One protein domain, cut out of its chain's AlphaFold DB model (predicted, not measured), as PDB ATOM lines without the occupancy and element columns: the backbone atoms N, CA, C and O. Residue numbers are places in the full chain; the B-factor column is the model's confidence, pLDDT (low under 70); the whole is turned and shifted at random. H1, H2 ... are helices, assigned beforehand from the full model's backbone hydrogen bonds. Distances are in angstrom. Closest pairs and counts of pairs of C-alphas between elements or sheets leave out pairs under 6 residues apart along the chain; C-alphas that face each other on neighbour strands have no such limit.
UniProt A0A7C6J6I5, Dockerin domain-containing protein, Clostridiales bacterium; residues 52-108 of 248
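What this domain is: This is residues 52 to 108 of the 248 residues of the protein "Dockerin domain-containing protein" of Clostridiales bacterium (UniProt A0A7C6J6I5). Two helices, H2 and H1, lie side by side as a nearly parallel-lined hairpin running opposite ways, with a long winding loop, residues 62 to 84, joining them. A short last helix, H3, lies apart from both at the far end of a second link. The printed part has 57 residues with three named helices, in the order H1, H2, H3, and no named strand. It is all helix, though under half of the residues are in named elements; it is compact, with a radius of gyration of the C-alphas of 11.0 A and spans of 32 by 23 by 18 A.

How they stand to each other: H2, residues 85 to 95, touches H1, residues 52 to 61, closest at the C-alphas of Ala 54 and Ala 88, 4.4 A apart. This helical hairpin has a shallow tilt of 8 degrees, opposite ways. H3, residues 103 to 108, is apart from both. Every O i to N i+4 pair is within hydrogen-bond range in H1 and H2, and 1 of 2 in H3.

Where its parts are: H2 is 15.2 A long, H1 14.3 A and H3 8.9 A. C-alpha 52 is at (5.241, 19.550, -4.740) and C-alpha 108 at (21.136, 25.663, 14.538).

The domain as a whole: The C-alphas farthest apart, of Ser 65 and Ala 107, are 32.9 A apart. The printed part has no cut. H1 to H2 is a long link, H2 to H3 a short one. Residue 108 is under 70 in pLDDT.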
ATOM      1  N   ILE A  52       4.568  18.972  -3.570       96.00
ATOM      2  CA  ILE A  52       5.241  19.550  -4.740       96.00
ATOM      3  C   ILE A  52       6.757  19.488  -4.540       96.00
ATOM      4  O   ILE A  52       7.454  18.984  -5.422       96.00
ATOM      5  N   ASP A  53       7.239  19.897  -3.369       96.50
ATOM      6  CA  ASP A  53       8.663  19.953  -3.034       96.50
ATOM      7  C   ASP A  53       9.285  18.564  -2.998       96.50
ATOM      8  O   ASP A  53      10.255  18.284  -3.703       96.50
ATOM      9  N   ALA A  54       8.632  17.639  -2.291       97.44
ATOM     10  CA  ALA A  54       9.000  16.226  -2.281       97.44
ATOM     11  C   ALA A  54       9.076  15.631  -3.698       97.44
ATOM     12  O   ALA A  54       9.997  14.882  -4.030       97.44
ATOM     13  N   ARG A  55       8.125  15.980  -4.576       97.12
ATOM     14  CA  ARG A  55       8.127  15.532  -5.974       97.12
ATOM     15  C   ARG A  55       9.274  16.148  -6.779       97.12
ATOM     16  O   ARG A  55       9.771  15.488  -7.689       97.12
ATOM     17  N   TRP A  56       9.676  17.386  -6.501       97.38
ATOM     18  CA  TRP A  56      10.805  18.034  -7.177       97.38
ATOM     19  C   TRP A  56      12.137  17.446  -6.695       97.38
ATOM     20  O   TRP A  56      12.941  17.044  -7.534       97.38
ATOM     21  N   ALA A  57      12.308  17.255  -5.382       97.19
ATOM     22  CA  ALA A  57      13.453  16.559  -4.795       97.19
ATOM     23  C   ALA A  57      13.600  15.129  -5.351       97.19
ATOM     24  O   ALA A  57      14.686  14.734  -5.772       97.19
ATOM     25  N   LEU A  58      12.498  14.373  -5.477       97.38
ATOM     26  CA  LEU A  58      12.525  13.032  -6.076       97.38
ATOM     27  C   LEU A  58      12.924  13.057  -7.558       97.38
ATOM     28  O   LEU A  58      13.656  12.179  -8.011       97.38
ATOM     29  N   ARG A  59      12.453  14.042  -8.333       97.62
ATOM     30  CA  ARG A  59      12.865  14.201  -9.739       97.62
ATOM     31  C   ARG A  59      14.361  14.475  -9.838       97.62
ATOM     32  O   ARG A  59      15.021  13.824 -10.643       97.62
ATOM     33  N   TYR A  60      14.880  15.367  -8.998       96.81
ATOM     34  CA  TYR A  60      16.304  15.677  -8.928       96.81
ATOM     35  C   TYR A  60      17.146  14.444  -8.562       96.81
ATOM     36  O   TYR A  60      18.077  14.107  -9.290       96.81
ATOM     37  N   ALA A  61      16.757  13.704  -7.518       96.69
ATOM     38  CA  ALA A  61      17.414  12.463  -7.093       96.69
ATOM     39  C   ALA A  61      17.446  11.370  -8.184       96.69
ATOM     40  O   ALA A  61      18.319  10.505  -8.178       96.69
ATOM     41  N   LEU A  62      16.498  11.401  -9.127       96.25
ATOM     42  CA  LEU A  62      16.427  10.501 -10.285       96.25
ATOM     43  C   LEU A  62      17.118  11.064 -11.546       96.25
ATOM     44  O   LEU A  62      17.006  10.465 -12.615       96.25
ATOM     45  N   GLY A  63      17.792  12.216 -11.460       94.81
ATOM     46  CA  GLY A  63      18.431  12.882 -12.602       94.81
ATOM     47  C   GLY A  63      17.446  13.432 -13.643       94.81
ATOM     48  O   GLY A  63      17.817  13.661 -14.793       94.81
ATOM     49  N   LEU A  64      16.176  13.618 -13.270       96.06
ATOM     50  CA  LEU A  64      15.133  14.164 -14.138       96.06
ATOM     51  C   LEU A  64      15.124  15.696 -14.077       96.06
ATOM     52  O   LEU A  64      15.493  16.297 -13.071       96.06
ATOM     53  N   SER A  65      14.614  16.340 -15.130       93.38
ATOM     54  CA  SER A  65      14.482  17.799 -15.156       93.38
ATOM     55  C   SER A  65      13.610  18.323 -14.008       93.38
ATOM     56  O   SER A  65      12.488  17.850 -13.786       93.38
ATOM     57  N   VAL A  66      14.111  19.330 -13.303       93.19
ATOM     58  CA  VAL A  66      13.375  20.122 -12.308       93.19
ATOM     59  C   VAL A  66      13.002  21.487 -12.890       93.19
ATOM     60  O   VAL A  66      13.411  21.826 -14.001       93.19
ATOM     61  N   CYS A  67      12.156  22.230 -12.182       86.56
ATOM     62  CA  CYS A  67      11.761  23.581 -12.572       86.56
ATOM     63  C   CYS A  67      12.839  24.609 -12.194       86.56
ATOM     64  O   CYS A  67      13.639  24.374 -11.286       86.56
ATOM     65  N   ASP A  68      12.823  25.760 -12.868       84.69
ATOM     66  CA  ASP A  68      13.637  26.911 -12.478       84.69
ATOM     67  C   ASP A  68      13.254  27.354 -11.056       84.69
ATOM     68  O   ASP A  68      12.069  27.511 -10.754       84.69
ATOM     69  N   GLY A  69      14.252  27.533 -10.186       87.25
ATOM     70  CA  GLY A  69      14.050  27.834  -8.763       87.25
ATOM     71  C   GLY A  69      14.127  26.631  -7.813       87.25
ATOM     72  O   GLY A  69      13.835  26.801  -6.640       87.25
ATOM     73  N   PHE A  70      14.523  25.440  -8.283       94.25
ATOM     74  CA  PHE A  70      14.837  24.311  -7.397       94.25
ATOM     75  C   PHE A  70      16.141  24.539  -6.604       94.25
ATOM     76  O   PHE A  70      17.207  24.660  -7.215       94.25
ATOM     77  N   ASP A  71      16.079  24.506  -5.268       94.44
ATOM     78  CA  ASP A  71      17.263  24.506  -4.394       94.44
ATOM     79  C   ASP A  71      17.600  23.098  -3.872       94.44
ATOM     80  O   ASP A  71      16.878  22.499  -3.072       94.44
ATOM     81  N   ALA A  72      18.755  22.584  -4.303       94.94
ATOM     82  CA  ALA A  72      19.274  21.288  -3.883       94.94
ATOM     83  C   ALA A  72      19.694  21.241  -2.402       94.94
ATOM     84  O   ALA A  72      19.676  20.163  -1.821       94.94
ATOM     85  N   LYS A  73      20.049  22.374  -1.777       94.12
ATOM     86  CA  LYS A  73      20.435  22.418  -0.355       94.12
ATOM     87  C   LYS A  73      19.242  22.229   0.569       94.12
ATOM     88  O   LYS A  73      19.356  21.585   1.598       94.12
ATOM     89  N   LEU A  74      18.091  22.780   0.192       95.00
ATOM     90  CA  LEU A  74      16.845  22.604   0.940       95.00
ATOM     91  C   LEU A  74      16.220  21.232   0.668       95.00
ATOM     92  O   LEU A  74      15.409  20.760   1.460       95.00
ATOM     93  N   ALA A  75      16.593  20.593  -0.442       96.62
ATOM     94  CA  ALA A  75      16.185  19.237  -0.786       96.62
ATOM     95  C   ALA A  75      17.028  18.138  -0.105       96.62
ATOM     96  O   ALA A  75      16.663  16.970  -0.211       96.62
ATOM     97  N   ASP A  76      18.137  18.495   0.545       96.81
ATOM     98  CA  ASP A  76      19.013  17.610   1.320       96.81
ATOM     99  C   ASP A  76      18.535  17.595   2.780       96.81
ATOM    100  O   ASP A  76      18.730  18.558   3.521       96.81
ATOM    101  N   TRP A  77      17.801  16.551   3.172       95.81
ATOM    102  CA  TRP A  77      17.082  16.493   4.450       95.81
ATOM    103  C   TRP A  77      17.895  15.789   5.539       95.81
ATOM    104  O   TRP A  77      17.730  16.091   6.726       95.81
ATOM    105  N   ASP A  78      18.753  14.837   5.165       94.88
ATOM    106  CA  ASP A  78      19.691  14.198   6.093       94.88
ATOM    107  C   ASP A  78      21.035  14.942   6.242       94.88
ATOM    108  O   ASP A  78      21.760  14.662   7.199       94.88
ATOM    109  N   ASN A  79      21.294  15.961   5.408       94.44
ATOM    110  CA  ASN A  79      22.500  16.801   5.402       94.44
ATOM    111  C   ASN A  79      23.780  16.000   5.103       94.44
ATOM    112  O   ASN A  79      24.854  16.287   5.641       94.44
ATOM    113  N   ASP A  80      23.683  14.975   4.247       95.12
ATOM    114  CA  ASP A  80      24.841  14.203   3.772       95.12
ATOM    115  C   ASP A  80      25.514  14.792   2.514       95.12
ATOM    116  O   ASP A  80      26.515  14.255   2.015       95.12
ATOM    117  N   GLY A  81      24.988  15.907   2.001       94.69
ATOM    118  CA  GLY A  81      25.448  16.593   0.797       94.69
ATOM    119  C   GLY A  81      24.851  16.045  -0.503       94.69
ATOM    120  O   GLY A  81      25.322  16.425  -1.584       94.69
ATOM    121  N   LYS A  82      23.886  15.112  -0.450       96.19
ATOM    122  CA  LYS A  82      23.329  14.422  -1.628       96.19
ATOM    123  C   LYS A  82      21.828  14.164  -1.507       96.19
ATOM    124  O   LYS A  82      21.393  13.163  -0.941       96.19
ATOM    125  N   VAL A  83      21.053  14.951  -2.250       96.75
ATOM    126  CA  VAL A  83      19.613  14.733  -2.464       96.75
ATOM    127  C   VAL A  83      19.336  13.342  -3.057       96.75
ATOM    128  O   VAL A  83      19.670  13.056  -4.212       96.75
ATOM    129  N   LYS A  84      18.679  12.482  -2.279       97.56
ATOM    130  CA  LYS A  84      18.248  11.124  -2.637       97.56
ATOM    131  C   LYS A  84      16.721  10.997  -2.563       97.56
ATOM    132  O   LYS A  84      15.981  11.905  -2.191       97.56
ATOM    133  N   SER A  85      16.215   9.811  -2.902       97.38
ATOM    134  CA  SER A  85      14.806   9.454  -2.682       97.38
ATOM    135  C   SER A  85      14.424   9.371  -1.194       97.38
ATOM    136  O   SER A  85      13.237   9.460  -0.874       97.38
ATOM    137  N   GLY A  86      15.406   9.224  -0.293       97.62
ATOM    138  CA  GLY A  86      15.217   9.300   1.157       97.62
ATOM    139  C   GLY A  86      14.752  10.686   1.599       97.62
ATOM    140  O   GLY A  86      13.716  10.803   2.251       97.62
ATOM    141  N   ASP A  87      15.435  11.733   1.145       97.62
ATOM    142  CA  ASP A  87      15.112  13.126   1.462       97.62
ATOM    143  C   ASP A  87      13.733  13.510   0.948       97.62
ATOM    144  O   ASP A  87      12.883  13.971   1.704       97.62
ATOM    145  N   ALA A  88      13.449  13.188  -0.316       97.81
ATOM    146  CA  ALA A  88      12.134  13.394  -0.912       97.81
ATOM    147  C   ALA A  88      10.999  12.716  -0.119       97.81
ATOM    148  O   ALA A  88       9.903  13.268   0.005       97.81
ATOM    149  N   ARG A  89      11.247  11.527   0.449       97.75
ATOM    150  CA  ARG A  89      10.291  10.841   1.331       97.75
ATOM    151  C   ARG A  89      10.128  11.577   2.664       97.75
ATOM    152  O   ARG A  89       9.003  11.658   3.152       97.75
ATOM    153  N   ASN A  90      11.207  12.085   3.249       97.94
ATOM    154  CA  ASN A  90      11.169  12.784   4.534       97.94
ATOM    155  C   ASN A  90      10.475  14.153   4.403       97.94
ATOM    156  O   ASN A  90       9.542  14.424   5.157       97.94
ATOM    157  N   ILE A  91      10.792  14.922   3.353       97.50
ATOM    158  CA  ILE A  91      10.079  16.150   2.949       97.50
ATOM    159  C   ILE A  91       8.574  15.880   2.814       97.50
ATOM    160  O   ILE A  91       7.754  16.638   3.331       97.50
ATOM    161  N   LEU A  92       8.182  14.772   2.163       97.75
ATOM    162  CA  LEU A  92       6.769  14.404   2.023       97.75
ATOM    163  C   LEU A  92       6.109  14.096   3.371       97.75
ATOM    164  O   LEU A  92       4.959  14.474   3.579       97.75
ATOM    165  N   ARG A  93       6.798  13.392   4.276       98.06
ATOM    166  CA  ARG A  93       6.255  13.067   5.601       98.06
ATOM    167  C   ARG A  93       6.075  14.324   6.442       98.06
ATOM    168  O   ARG A  93       4.982  14.516   6.968       98.06
ATOM    169  N   TYR A  94       7.067  15.208   6.482       96.62
ATOM    170  CA  TYR A  94       6.952  16.502   7.151       96.62
ATOM    171  C   TYR A  94       5.830  17.368   6.549       96.62
ATOM    172  O   TYR A  94       4.956  17.841   7.273       96.62
ATOM    173  N   GLY A  95       5.751  17.479   5.218       95.38
ATOM    174  CA  GLY A  95       4.680  18.213   4.525       95.38
ATOM    175  C   GLY A  95       3.266  17.630   4.706       95.38
ATOM    176  O   GLY A  95       2.281  18.282   4.361       95.38
ATOM    177  N   LEU A  96       3.151  16.415   5.254       96.19
ATOM    178  CA  LEU A  96       1.896  15.774   5.668       96.19
ATOM    179  C   LEU A  96       1.665  15.808   7.193       96.19
ATOM    180  O   LEU A  96       0.646  15.292   7.651       96.19
ATOM    181  N   GLY A  97       2.584  16.379   7.981       94.88
ATOM    182  CA  GLY A  97       2.541  16.360   9.449       94.88
ATOM    183  C   GLY A  97       2.784  14.972  10.062       94.88
ATOM    184  O   GLY A  97       2.236  14.662  11.115       94.88
ATOM    185  N   LEU A  98       3.543  14.110   9.372       96.56
ATOM    186  CA  LEU A  98       3.878  12.734   9.781       96.56
ATOM    187  C   LEU A  98       5.291  12.588  10.377       96.56
ATOM    188  O   LEU A  98       5.658  11.475  10.763       96.56
ATOM    189  N   ASP A  99       6.074  13.665  10.364       94.44
ATOM    190  CA  ASP A  99       7.406  13.846  10.954       94.44
ATOM    191  C   ASP A  99       7.560  15.326  11.337       94.44
ATOM    192  O   ASP A  99       6.925  16.185  10.721       94.44
ATOM    193  N   ASP A 100       8.451  15.607  12.286       94.19
ATOM    194  CA  ASP A 100       8.980  16.945  12.566       94.19
ATOM    195  C   ASP A 100      10.287  17.196  11.781       94.19
ATOM    196  O   ASP A 100      10.767  16.338  11.031       94.19
ATOM    197  N   TYR A 101      10.880  18.384  11.933       94.00
ATOM    198  CA  TYR A 101      12.217  18.661  11.398       94.00
ATOM    199  C   TYR A 101      13.300  17.797  12.070       94.00
ATOM    200  O   TYR A 101      13.163  17.439  13.241       94.00
ATOM    201  N   PRO A 102      14.403  17.486  11.363       92.25
ATOM    202  CA  PRO A 102      15.520  16.755  11.943       92.25
ATOM    203  C   PRO A 102      16.262  17.607  12.984       92.25
ATOM    204  O   PRO A 102      16.365  18.828  12.852       92.25
ATOM    205  N   GLU A 103      16.834  16.946  13.995       90.81
ATOM    206  CA  GLU A 103      17.470  17.597  15.154       90.81
ATOM    207  C   GLU A 103      18.557  18.610  14.755       90.81
ATOM    208  O   GLU A 103      18.639  19.695  15.339       90.81
ATOM    209  N   TRP A 104      19.340  18.292  13.713       90.94
ATOM    210  CA  TRP A 104      20.407  19.155  13.193       90.94
ATOM    211  C   TRP A 104      19.886  20.518  12.711       90.94
ATOM    212  O   TRP A 104      20.541  21.532  12.929       90.94
ATOM    213  N   TYR A 105      18.687  20.558  12.122       88.25
ATOM    214  CA  TYR A 105      18.076  21.786  11.613       88.25
ATOM    215  C   TYR A 105      17.465  22.633  12.738       88.25
ATOM    216  O   TYR A 105      17.491  23.862  12.695       88.25
ATOM    217  N   THR A 106      16.939  21.984  13.781       86.31
ATOM    218  CA  THR A 106      16.366  22.688  14.937       86.31
ATOM    219  C   THR A 106      17.428  23.284  15.862       86.31
ATOM    220  O   THR A 106      17.234  24.392  16.355       86.31
ATOM    221  N   ALA A 107      18.562  22.601  16.063       78.56
ATOM    222  CA  ALA A 107      19.628  23.065  16.956       78.56
ATOM    223  C   ALA A 107      20.317  24.352  16.459       78.56
ATOM    224  O   ALA A 107      20.646  25.235  17.253       78.56
ATOM    225  N   GLU A 108      20.505  24.484  15.142       65.31
ATOM    226  CA  GLU A 108      21.136  25.663  14.538       65.31
ATOM    227  C   GLU A 108      20.209  26.893  14.563       65.31
ATOM    228  O   GLU A 108      20.668  28.016  14.767       65.31
TER     229      GLU A 108